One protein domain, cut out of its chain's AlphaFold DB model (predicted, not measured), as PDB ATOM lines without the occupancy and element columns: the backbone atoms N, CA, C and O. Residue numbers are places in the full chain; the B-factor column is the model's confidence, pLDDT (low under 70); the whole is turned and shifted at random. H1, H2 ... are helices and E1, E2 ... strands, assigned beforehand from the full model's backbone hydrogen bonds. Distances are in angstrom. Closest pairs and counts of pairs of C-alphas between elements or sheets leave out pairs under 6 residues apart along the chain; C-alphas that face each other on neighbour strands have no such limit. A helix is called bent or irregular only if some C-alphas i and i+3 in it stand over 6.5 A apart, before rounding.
ATOM      1  N   SER A   7      63.973  -7.746  83.242       71.56
ATOM      2  CA  SER A   7      64.140  -8.854  82.282       71.56
ATOM      3  C   SER A   7      64.740 -10.107  82.924       71.56
ATOM      4  O   SER A   7      64.377 -11.219  82.554       71.56
ATOM      5  N   MET A   8      65.616  -9.937  83.920       77.50
ATOM      6  CA  MET A   8      66.234 -11.054  84.648       77.50
ATOM      7  C   MET A   8      65.266 -11.705  85.643       77.50
ATOM      8  O   MET A   8      65.437 -12.853  86.032       77.50
ATOM      9  N   VAL A   9      64.223 -10.987  86.059       79.94
ATOM     10  CA  VAL A   9      63.133 -11.589  86.832       79.94
ATOM     11  C   VAL A   9      62.225 -12.403  85.906       79.94
ATOM     12  O   VAL A   9      61.815 -13.505  86.261       79.94
ATOM     13  N   MET A  10      61.986 -11.914  84.684       83.69
ATOM     14  CA  MET A  10      61.157 -12.614  83.698       83.69
ATOM     15  C   MET A  10      61.747 -13.957  83.260       83.69
ATOM     16  O   MET A  10      60.985 -14.839  82.874       83.69
ATOM     17  N   SER A  11      63.067 -14.169  83.326       83.69
ATOM     18  CA  SER A  11      63.665 -15.474  83.006       83.69
ATOM     19  C   SER A  11      63.293 -16.567  84.011       83.69
ATOM     20  O   SER A  11      63.168 -17.717  83.606       83.69
ATOM     21  N   ASN A  12      63.052 -16.211  85.276       83.56
ATOM     22  CA  ASN A  12      62.710 -17.168  86.337       83.56
ATOM     23  C   ASN A  12      61.230 -17.571  86.340       83.56
ATOM     24  O   ASN A  12      60.857 -18.508  87.038       83.56
ATOM     25  N   LEU A  13      60.392 -16.847  85.595       87.06
ATOM     26  CA  LEU A  13      58.958 -17.092  85.525       87.06
ATOM     27  C   LEU A  13      58.641 -18.179  84.487       87.06
ATOM     28  O   LEU A  13      59.265 -18.220  83.421       87.06
ATOM     29  N   GLU A  14      57.660 -19.038  84.765       87.12
ATOM     30  CA  GLU A  14      57.229 -20.088  83.833       87.12
ATOM     31  C   GLU A  14      56.757 -19.486  82.494       87.12
ATOM     32  O   GLU A  14      56.091 -18.449  82.459       87.12
ATOM     33  N   SER A  15      57.080 -20.135  81.367       87.50
ATOM     34  CA  SER A  15      56.787 -19.601  80.026       87.50
ATOM     35  C   SER A  15      55.304 -19.326  79.780       87.50
ATOM     36  O   SER A  15      54.985 -18.359  79.105       87.50
ATOM     37  N   ARG A  16      54.386 -20.104  80.367       91.38
ATOM     38  CA  ARG A  16      52.932 -19.877  80.231       91.38
ATOM     39  C   ARG A  16      52.407 -18.672  81.024       91.38
ATOM     40  O   ARG A  16      51.272 -18.251  80.824       91.38
ATOM     41  N   HIS A  17      53.191 -18.149  81.967       92.12
ATOM     42  CA  HIS A  17      52.806 -17.019  82.816       92.12
ATOM     43  C   HIS A  17      53.288 -15.671  82.266       92.12
ATOM     44  O   HIS A  17      52.950 -14.627  82.826       92.12
ATOM     45  N   LYS A  18      54.053 -15.685  81.168       91.69
ATOM     46  CA  LYS A  18      54.632 -14.504  80.524       91.69
ATOM     47  C   LYS A  18      54.438 -14.532  79.016       91.69
ATOM     48  O   LYS A  18      54.492 -15.582  78.389       91.69
ATOM     49  N   HIS A  19      54.296 -13.361  78.421       91.38
ATOM     50  CA  HIS A  19      54.270 -13.198  76.975       91.38
ATOM     51  C   HIS A  19      55.005 -11.915  76.590       91.38
ATOM     52  O   HIS A  19      54.905 -10.917  77.301       91.38
ATOM     53  N   GLN A  20      55.756 -11.930  75.487       89.06
ATOM     54  CA  GLN A  20      56.258 -10.691  74.891       89.06
ATOM     55  C   GLN A  20      55.276 -10.237  73.830       89.06
ATOM     56  O   GLN A  20      55.038 -10.956  72.866       89.06
ATOM     57  N   PHE A  21      54.747  -9.033  73.995       87.69
ATOM     58  CA  PHE A  21      53.867  -8.424  73.018       87.69
ATOM     59  C   PHE A  21      54.541  -7.204  72.397       87.69
ATOM     60  O   PHE A  21      55.100  -6.351  73.097       87.69
ATOM     61  N   ASN A  22      54.491  -7.113  71.071       88.38
ATOM     62  CA  ASN A  22      54.920  -5.916  70.369       88.38
ATOM     63  C   ASN A  22      53.754  -4.924  70.329       88.38
ATOM     64  O   ASN A  22      52.819  -5.087  69.552       88.38
ATOM     65  N   LEU A  23      53.815  -3.900  71.180       86.62
ATOM     66  CA  LEU A  23      52.790  -2.855  71.269       86.62
ATOM     67  C   LEU A  23      52.927  -1.777  70.176       86.62
ATOM     68  O   LEU A  23      52.238  -0.766  70.239       86.62
ATOM     69  N   GLY A  24      53.848  -1.934  69.216       87.06
ATOM     70  CA  GLY A  24      54.160  -0.895  68.226       87.06
ATOM     71  C   GLY A  24      54.860   0.332  68.823       87.06
ATOM     72  O   GLY A  24      55.011   1.348  68.151       87.06
ATOM     73  N   LEU A  25      55.289   0.247  70.086       85.12
ATOM     74  CA  LEU A  25      56.026   1.300  70.773       85.12
ATOM     75  C   LEU A  25      57.500   1.282  70.339       85.12
ATOM     76  O   LEU A  25      58.072   0.199  70.184       85.12
ATOM     77  N   PRO A  26      58.148   2.452  70.191       81.88
ATOM     78  CA  PRO A  26      59.575   2.514  69.910       81.88
ATOM     79  C   PRO A  26      60.356   1.890  71.074       81.88
ATOM     80  O   PRO A  26      60.355   2.405  72.192       81.88
ATOM     81  N   GLY A  27      61.007   0.754  70.820       80.62
ATOM     82  CA  GLY A  27      61.750   0.011  71.831       80.62
ATOM     83  C   GLY A  27      61.619  -1.503  71.691       80.62
ATOM     84  O   GLY A  27      61.344  -2.040  70.623       80.62
ATOM     85  N   ARG A  28      61.884  -2.202  72.795       79.44
ATOM     86  CA  ARG A  28      61.828  -3.669  72.874       79.44
ATOM     87  C   ARG A  28      60.381  -4.114  73.100       79.44
ATOM     88  O   ARG A  28      59.613  -3.386  73.726       79.44
ATOM     89  N   ALA A  29      60.034  -5.323  72.654       85.31
ATOM     90  CA  ALA A  29      58.737  -5.925  72.960       85.31
ATOM     91  C   ALA A  29      58.481  -5.926  74.481       85.31
ATOM     92  O   ALA A  29      59.386  -6.181  75.281       85.31
ATOM     93  N   THR A  30      57.250  -5.601  74.878       88.69
ATOM     94  CA  THR A  30      56.873  -5.447  76.287       88.69
ATOM     95  C   THR A  30      56.476  -6.792  76.870       88.69
ATOM     96  O   THR A  30      55.726  -7.555  76.264       88.69
ATOM     97  N   TRP A  31      56.968  -7.077  78.070       90.12
ATOM     98  CA  TRP A  31      56.556  -8.252  78.819       90.12
ATOM     99  C   TRP A  31      55.190  -8.033  79.464       90.12
ATOM    100  O   TRP A  31      54.996  -7.085  80.220       90.12
ATOM    101  N   ILE A  32      54.277  -8.959  79.209       90.88
ATOM    102  CA  ILE A  32      52.972  -9.062  79.853       90.88
ATOM    103  C   ILE A  32      52.986 -10.327  80.708       90.88
ATOM    104  O   ILE A  32      53.503 -11.363  80.285       90.88
ATOM    105  N   VAL A  33      52.431 -10.245  81.914       93.31
ATOM    106  CA  VAL A  33      52.260 -11.388  82.816       93.31
ATOM    107  C   VAL A  33      50.790 -11.568  83.145       93.31
ATOM    108  O   VAL A  33      50.050 -10.591  83.240       93.31
ATOM    109  N   ASN A  34      50.370 -12.817  83.318       95.00
ATOM    110  CA  ASN A  34      49.039 -13.107  83.839       95.00
ATOM    111  C   ASN A  34      49.031 -13.067  85.376       95.00
ATOM    112  O   ASN A  34      50.062 -12.863  86.017       95.00
ATOM    113  N   GLU A  35      47.864 -13.287  85.975       94.12
ATOM    114  CA  GLU A  35      47.678 -13.270  87.429       94.12
ATOM    115  C   GLU A  35      48.585 -14.270  88.167       94.12
ATOM    116  O   GLU A  35      49.219 -13.922  89.163       94.12
ATOM    117  N   ARG A  36      48.724 -15.496  87.643       93.69
ATOM    118  CA  ARG A  36      49.623 -16.508  88.223       93.69
ATOM    119  C   ARG A  36      51.069 -16.014  88.235       93.69
ATOM    120  O   ARG A  36      51.732 -16.072  89.268       93.69
ATOM    121  N   GLY A  37      51.519 -15.450  87.114       93.00
ATOM    122  CA  GLY A  37      52.839 -14.843  87.003       93.00
ATOM    123  C   GLY A  37      53.032 -13.659  87.941       93.00
ATOM    124  O   GLY A  37      54.064 -13.551  88.596       93.00
ATOM    125  N   LEU A  38      52.023 -12.800  88.071       92.25
ATOM    126  CA  LEU A  38      52.044 -11.680  89.005       92.25
ATOM    127  C   LEU A  38      52.242 -12.153  90.453       92.25
ATOM    128  O   LEU A  38      53.071 -11.585  91.170       92.25
ATOM    129  N   TYR A  39      51.533 -13.197  90.888       92.38
ATOM    130  CA  TYR A  39      51.699 -13.738  92.237       92.38
ATOM    131  C   TYR A  39      53.083 -14.342  92.465       92.38
ATOM    132  O   TYR A  39      53.697 -14.070  93.497       92.38
ATOM    133  N   GLU A  40      53.624 -15.088  91.500       91.56
ATOM    134  CA  GLU A  40      54.999 -15.595  91.574       91.56
ATOM    135  C   GLU A  40      56.010 -14.453  91.757       91.56
ATOM    136  O   GLU A  40      56.864 -14.504  92.651       91.56
ATOM    137  N   LEU A  41      55.860 -13.372  90.985       91.19
ATOM    138  CA  LEU A  41      56.705 -12.182  91.090       91.19
ATOM    139  C   LEU A  41      56.599 -11.513  92.465       91.19
ATOM    140  O   LEU A  41      57.620 -11.162  93.065       91.19
ATOM    141  N   LEU A  42      55.383 -11.340  92.986       90.75
ATOM    142  CA  LEU A  42      55.149 -10.729  94.297       90.75
ATOM    143  C   LEU A  42      55.763 -11.561  95.428       90.75
ATOM    144  O   LEU A  42      56.415 -11.010  96.323       90.75
ATOM    145  N   LEU A  43      55.627 -12.887  95.369       89.00
ATOM    146  CA  LEU A  43      56.187 -13.784  96.376       89.00
ATOM    147  C   LEU A  43      57.729 -13.761  96.364       89.00
ATOM    148  O   LEU A  43      58.356 -13.666  97.426       89.00
ATOM    149  N   GLN A  44      58.356 -13.735  95.184       87.81
ATOM    150  CA  GLN A  44      59.819 -13.695  95.024       87.81
ATOM    151  C   GLN A  44      60.449 -12.301  95.240       87.81
ATOM    152  O   GLN A  44      61.664 -12.166  95.470       87.81
ATOM    153  N   SER A  45      59.649 -11.237  95.159       87.69
ATOM    154  CA  SER A  45      60.127  -9.855  95.245       87.69
ATOM    155  C   SER A  45      60.748  -9.526  96.613       87.69
ATOM    156  O   SER A  45      60.277  -9.961  97.668       87.69
ATOM    157  N   ARG A  46      61.832  -8.734  96.603       86.69
ATOM    158  CA  ARG A  46      62.460  -8.150  97.813       86.69
ATOM    159  C   ARG A  46      62.017  -6.707  98.081       86.69
ATOM    160  O   ARG A  46      62.461  -6.132  99.070       86.69
ATOM    161  N   LYS A  47      61.177  -6.128  97.217       87.50
ATOM    162  CA  LYS A  47      60.704  -4.748  97.366       87.50
ATOM    163  C   LYS A  47      59.845  -4.590  98.633       87.50
ATOM    164  O   LYS A  47      59.150  -5.549  98.989       87.50
ATOM    165  N   PRO A  48      59.900  -3.438  99.324       88.38
ATOM    166  CA  PRO A  48      59.168  -3.234 100.571       88.38
ATOM    167  C   PRO A  48      57.656  -3.420 100.396       88.38
ATOM    168  O   PRO A  48      57.045  -4.108 101.206       88.38
ATOM    169  N   GLU A  49      57.082  -2.963  99.286       88.94
ATOM    170  CA  GLU A  49      55.649  -3.080  98.986       88.94
ATOM    171  C   GLU A  49      55.220  -4.555  98.886       88.94
ATOM    172  O   GLU A  49      54.208  -4.983  99.440       88.94
ATOM    173  N   ALA A  50      56.052  -5.388  98.255       90.94
ATOM    174  CA  ALA A  50      55.800  -6.824  98.160       90.94
ATOM    175  C   ALA A  50      55.956  -7.545  99.510       90.94
ATOM    176  O   ALA A  50      55.344  -8.592  99.727       90.94
ATOM    177  N   ARG A  51      56.770  -7.015 100.435       91.56
ATOM    178  CA  ARG A  51      56.883  -7.566 101.797       91.56
ATOM    179  C   ARG A  51      55.610  -7.329 102.596       91.56
ATOM    180  O   ARG A  51      55.203  -8.227 103.328       91.56
ATOM    181  N   GLU A  52      54.994  -6.160 102.461       92.00
ATOM    182  CA  GLU A  52      53.730  -5.857 103.136       92.00
ATOM    183  C   GLU A  52      52.598  -6.733 102.621       92.00
ATOM    184  O   GLU A  52      51.903  -7.355 103.424       92.00
ATOM    185  N   PHE A  53      52.493  -6.877 101.297       92.31
ATOM    186  CA  PHE A  53      51.538  -7.791 100.682       92.31
ATOM    187  C   PHE A  53      51.740  -9.229 101.170       92.31
ATOM    188  O   PHE A  53      50.797  -9.861 101.640       92.31
ATOM    189  N   LYS A  54      52.982  -9.735 101.145       93.62
ATOM    190  CA  LYS A  54      53.304 -11.071 101.669       93.62
ATOM    191  C   LYS A  54      52.873 -11.239 103.119       93.62
ATOM    192  O   LYS A  54      52.219 -12.224 103.429       93.62
ATOM    193  N   ARG A  55      53.212 -10.277 103.984       94.25
ATOM    194  CA  ARG A  55      52.844 -10.297 105.404       94.25
ATOM    195  C   ARG A  55      51.330 -10.354 105.574       94.25
ATOM    196  O   ARG A  55      50.842 -11.157 106.359       94.25
ATOM    197  N   TRP A  56      50.592  -9.534 104.833       92.75
ATOM    198  CA  TRP A  56      49.133  -9.534 104.863       92.75
ATOM    199  C   TRP A  56      48.551 -10.881 104.410       92.75
ATOM    200  O   TRP A  56      47.719 -11.461 105.111       92.75
ATOM    201  N   VAL A  57      49.051 -11.451 103.310       93.75
ATOM    202  CA  VAL A  57      48.611 -12.770 102.839       93.75
ATOM    203  C   VAL A  57      48.907 -13.860 103.877       93.75
ATOM    204  O   VAL A  57      48.025 -14.649 104.206       93.75
ATOM    205  N   THR A  58      50.122 -13.907 104.432       94.56
ATOM    206  CA  THR A  58      50.541 -14.983 105.346       94.56
ATOM    207  C   THR A  58      49.964 -14.862 106.751       94.56
ATOM    208  O   THR A  58      49.748 -15.882 107.397       94.56
ATOM    209  N   CYS A  59      49.740 -13.643 107.244       94.19
ATOM    210  CA  CYS A  59      49.273 -13.413 108.613       94.19
ATOM    211  C   CYS A  59      47.752 -13.254 108.706       94.19
ATOM    212  O   CYS A  59      47.180 -13.597 109.738       94.19
ATOM    213  N   THR A  60      47.100 -12.768 107.649       91.38
ATOM    214  CA  THR A  60      45.659 -12.480 107.659       91.38
ATOM    215  C   THR A  60      44.902 -13.432 106.746       91.38
ATOM    216  O   THR A  60      44.061 -14.195 107.218       91.38
ATOM    217  N   VAL A  61      45.217 -13.443 105.450       92.44
ATOM    218  CA  VAL A  61      44.402 -14.151 104.447       92.44
ATOM    219  C   VAL A  61      44.477 -15.667 104.626       92.44
ATOM    220  O   VAL A  61      43.461 -16.309 104.888       92.44
ATOM    221  N   LEU A  62      45.677 -16.251 104.547       94.62
ATOM    222  CA  LEU A  62      45.857 -17.703 104.623       94.62
ATOM    223  C   LEU A  62      45.392 -18.291 105.964       94.62
ATOM    224  O   LEU A  62      44.718 -19.322 105.943       94.62
ATOM    225  N   PRO A  63      45.669 -17.672 107.133       94.00
ATOM    226  CA  PRO A  63      45.141 -18.174 108.396       94.00
ATOM    227  C   PRO A  63      43.616 -18.125 108.473       94.00
ATOM    228  O   PRO A  63      43.030 -19.037 109.055       94.00
ATOM    229  N   THR A  64      42.982 -17.104 107.888       93.00
ATOM    230  CA  THR A  64      41.515 -16.991 107.848       93.00
ATOM    231  C   THR A  64      40.918 -18.089 106.978       93.00
ATOM    232  O   THR A  64      40.079 -18.840 107.463       93.00
ATOM    233  N   ILE A  65      41.436 -18.292 105.761       94.50
ATOM    234  CA  ILE A  65      40.993 -19.379 104.871       94.50
ATOM    235  C   ILE A  65      41.211 -20.747 105.530       94.50
ATOM    236  O   ILE A  65      40.320 -21.587 105.513       94.50
ATOM    237  N   ARG A  66      42.365 -20.977 106.170       95.12
ATOM    238  CA  ARG A  66      42.663 -22.259 106.832       95.12
ATOM    239  C   ARG A  66      41.687 -22.582 107.967       95.12
ATOM    240  O   ARG A  66      41.420 -23.751 108.211       95.12
ATOM    241  N   LYS A  67      41.212 -21.567 108.697       91.25
ATOM    242  CA  LYS A  67      40.300 -21.742 109.838       91.25
ATOM    243  C   LYS A  67      38.826 -21.743 109.427       91.25
ATOM    244  O   LYS A  67      38.062 -22.525 109.972       91.25
ATOM    245  N   GLY A  68      38.442 -20.846 108.522       87.94
ATOM    246  CA  GLY A  68      37.050 -20.560 108.162       87.94
ATOM    247  C   GLY A  68      36.641 -21.014 106.760       87.94
ATOM    248  O   GLY A  68      35.503 -20.798 106.370       87.94
ATOM    249  N   GLY A  69      37.548 -21.605 105.978       91.38
ATOM    250  CA  GLY A  69      37.283 -22.091 104.616       91.38
ATOM    251  C   GLY A  69      37.220 -21.000 103.541       91.38
ATOM    252  O   GLY A  69      37.352 -21.305 102.359       91.38
ATOM    253  N   ALA A  70      37.079 -19.733 103.927       89.56
ATOM    254  CA  ALA A  70      37.029 -18.594 103.021       89.56
ATOM    255  C   ALA A  70      37.685 -17.355 103.646       89.56
ATOM    256  O   ALA A  70      37.943 -17.301 104.847       89.56
ATOM    257  N   TYR A  71      37.960 -16.356 102.810       88.62
ATOM    258  CA  TYR A  71      38.331 -15.014 103.245       88.62
ATOM    259  C   TYR A  71      37.315 -14.030 102.677       88.62
ATOM    260  O   TYR A  71      37.221 -13.872 101.461       88.62
TER     261      TYR A  71
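What this domain is: This is residues 7 to 71 of the 91 residues of the protein "Bro-N domain-containing protein" of Halomonas sp. BC04 (UniProt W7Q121). A two-stranded hairpin, E1 and E2, makes one end of a loose rod, the short helix H2 joins it in the middle, and the long helix H3 makes the other end as an arm. The four-residue H1 lies on one side, near the hairpin and H2. The printed part has 65 residues, in the order H1, E1, E2, H2, H3, mostly helix, with an antiparallel sheet; the radius of gyration of the C-alphas is 15.5 A and the spans are 49 by 24 by 19 A.

Where its parts are: E1 is residues 18 to 21 and E2 residues 30 to 33. H2, residues 35 to 44, is 14.3 A long. H3, residues 48 to 68, runs 29.1 A from C-alpha 48 at (59.168, -3.234, 100.571) to C-alpha 68 at (37.050, -20.560, 108.162); it is only just irregular, with C-alphas 59 and 62 6.8 A apart. H1 is residues 7 to 10, from C-alpha 7 at (64.140, -8.854, 82.282).

How they stand to each other: In the hairpin of E1 and E2, antiparallel at 148 degrees, N 19 and O 32 are 2.8 A apart, within hydrogen-bond range. H2 touches H3, through residues 50 to 54 of H3 alone; the closest C-alphas, of Leu 42 and Ala 50, are 5.5 A apart. Their tilt of 68 degrees is steep, only just short of about perpendicular, and they run opposite ways. H1 and H2 are close but not clearly touching, the closest C-alphas, of Val 9 and Leu 41, being 7.7 A apart. H3 is apart from H1, E1 and E2. Each O i to N i+4 pair is within hydrogen-bond range in H2, and 15 of 17 in H3; H1 is too short for such a pair.

The domain as a whole: The C-alphas of Pro 26 and Lys 67, the two farthest apart, are 50.5 A apart. Residues 64 to 69, of which 64 to 68 belong to H3, stand free. The printed part has no cut, no link is long, and no printed residue has pLDDT under 70.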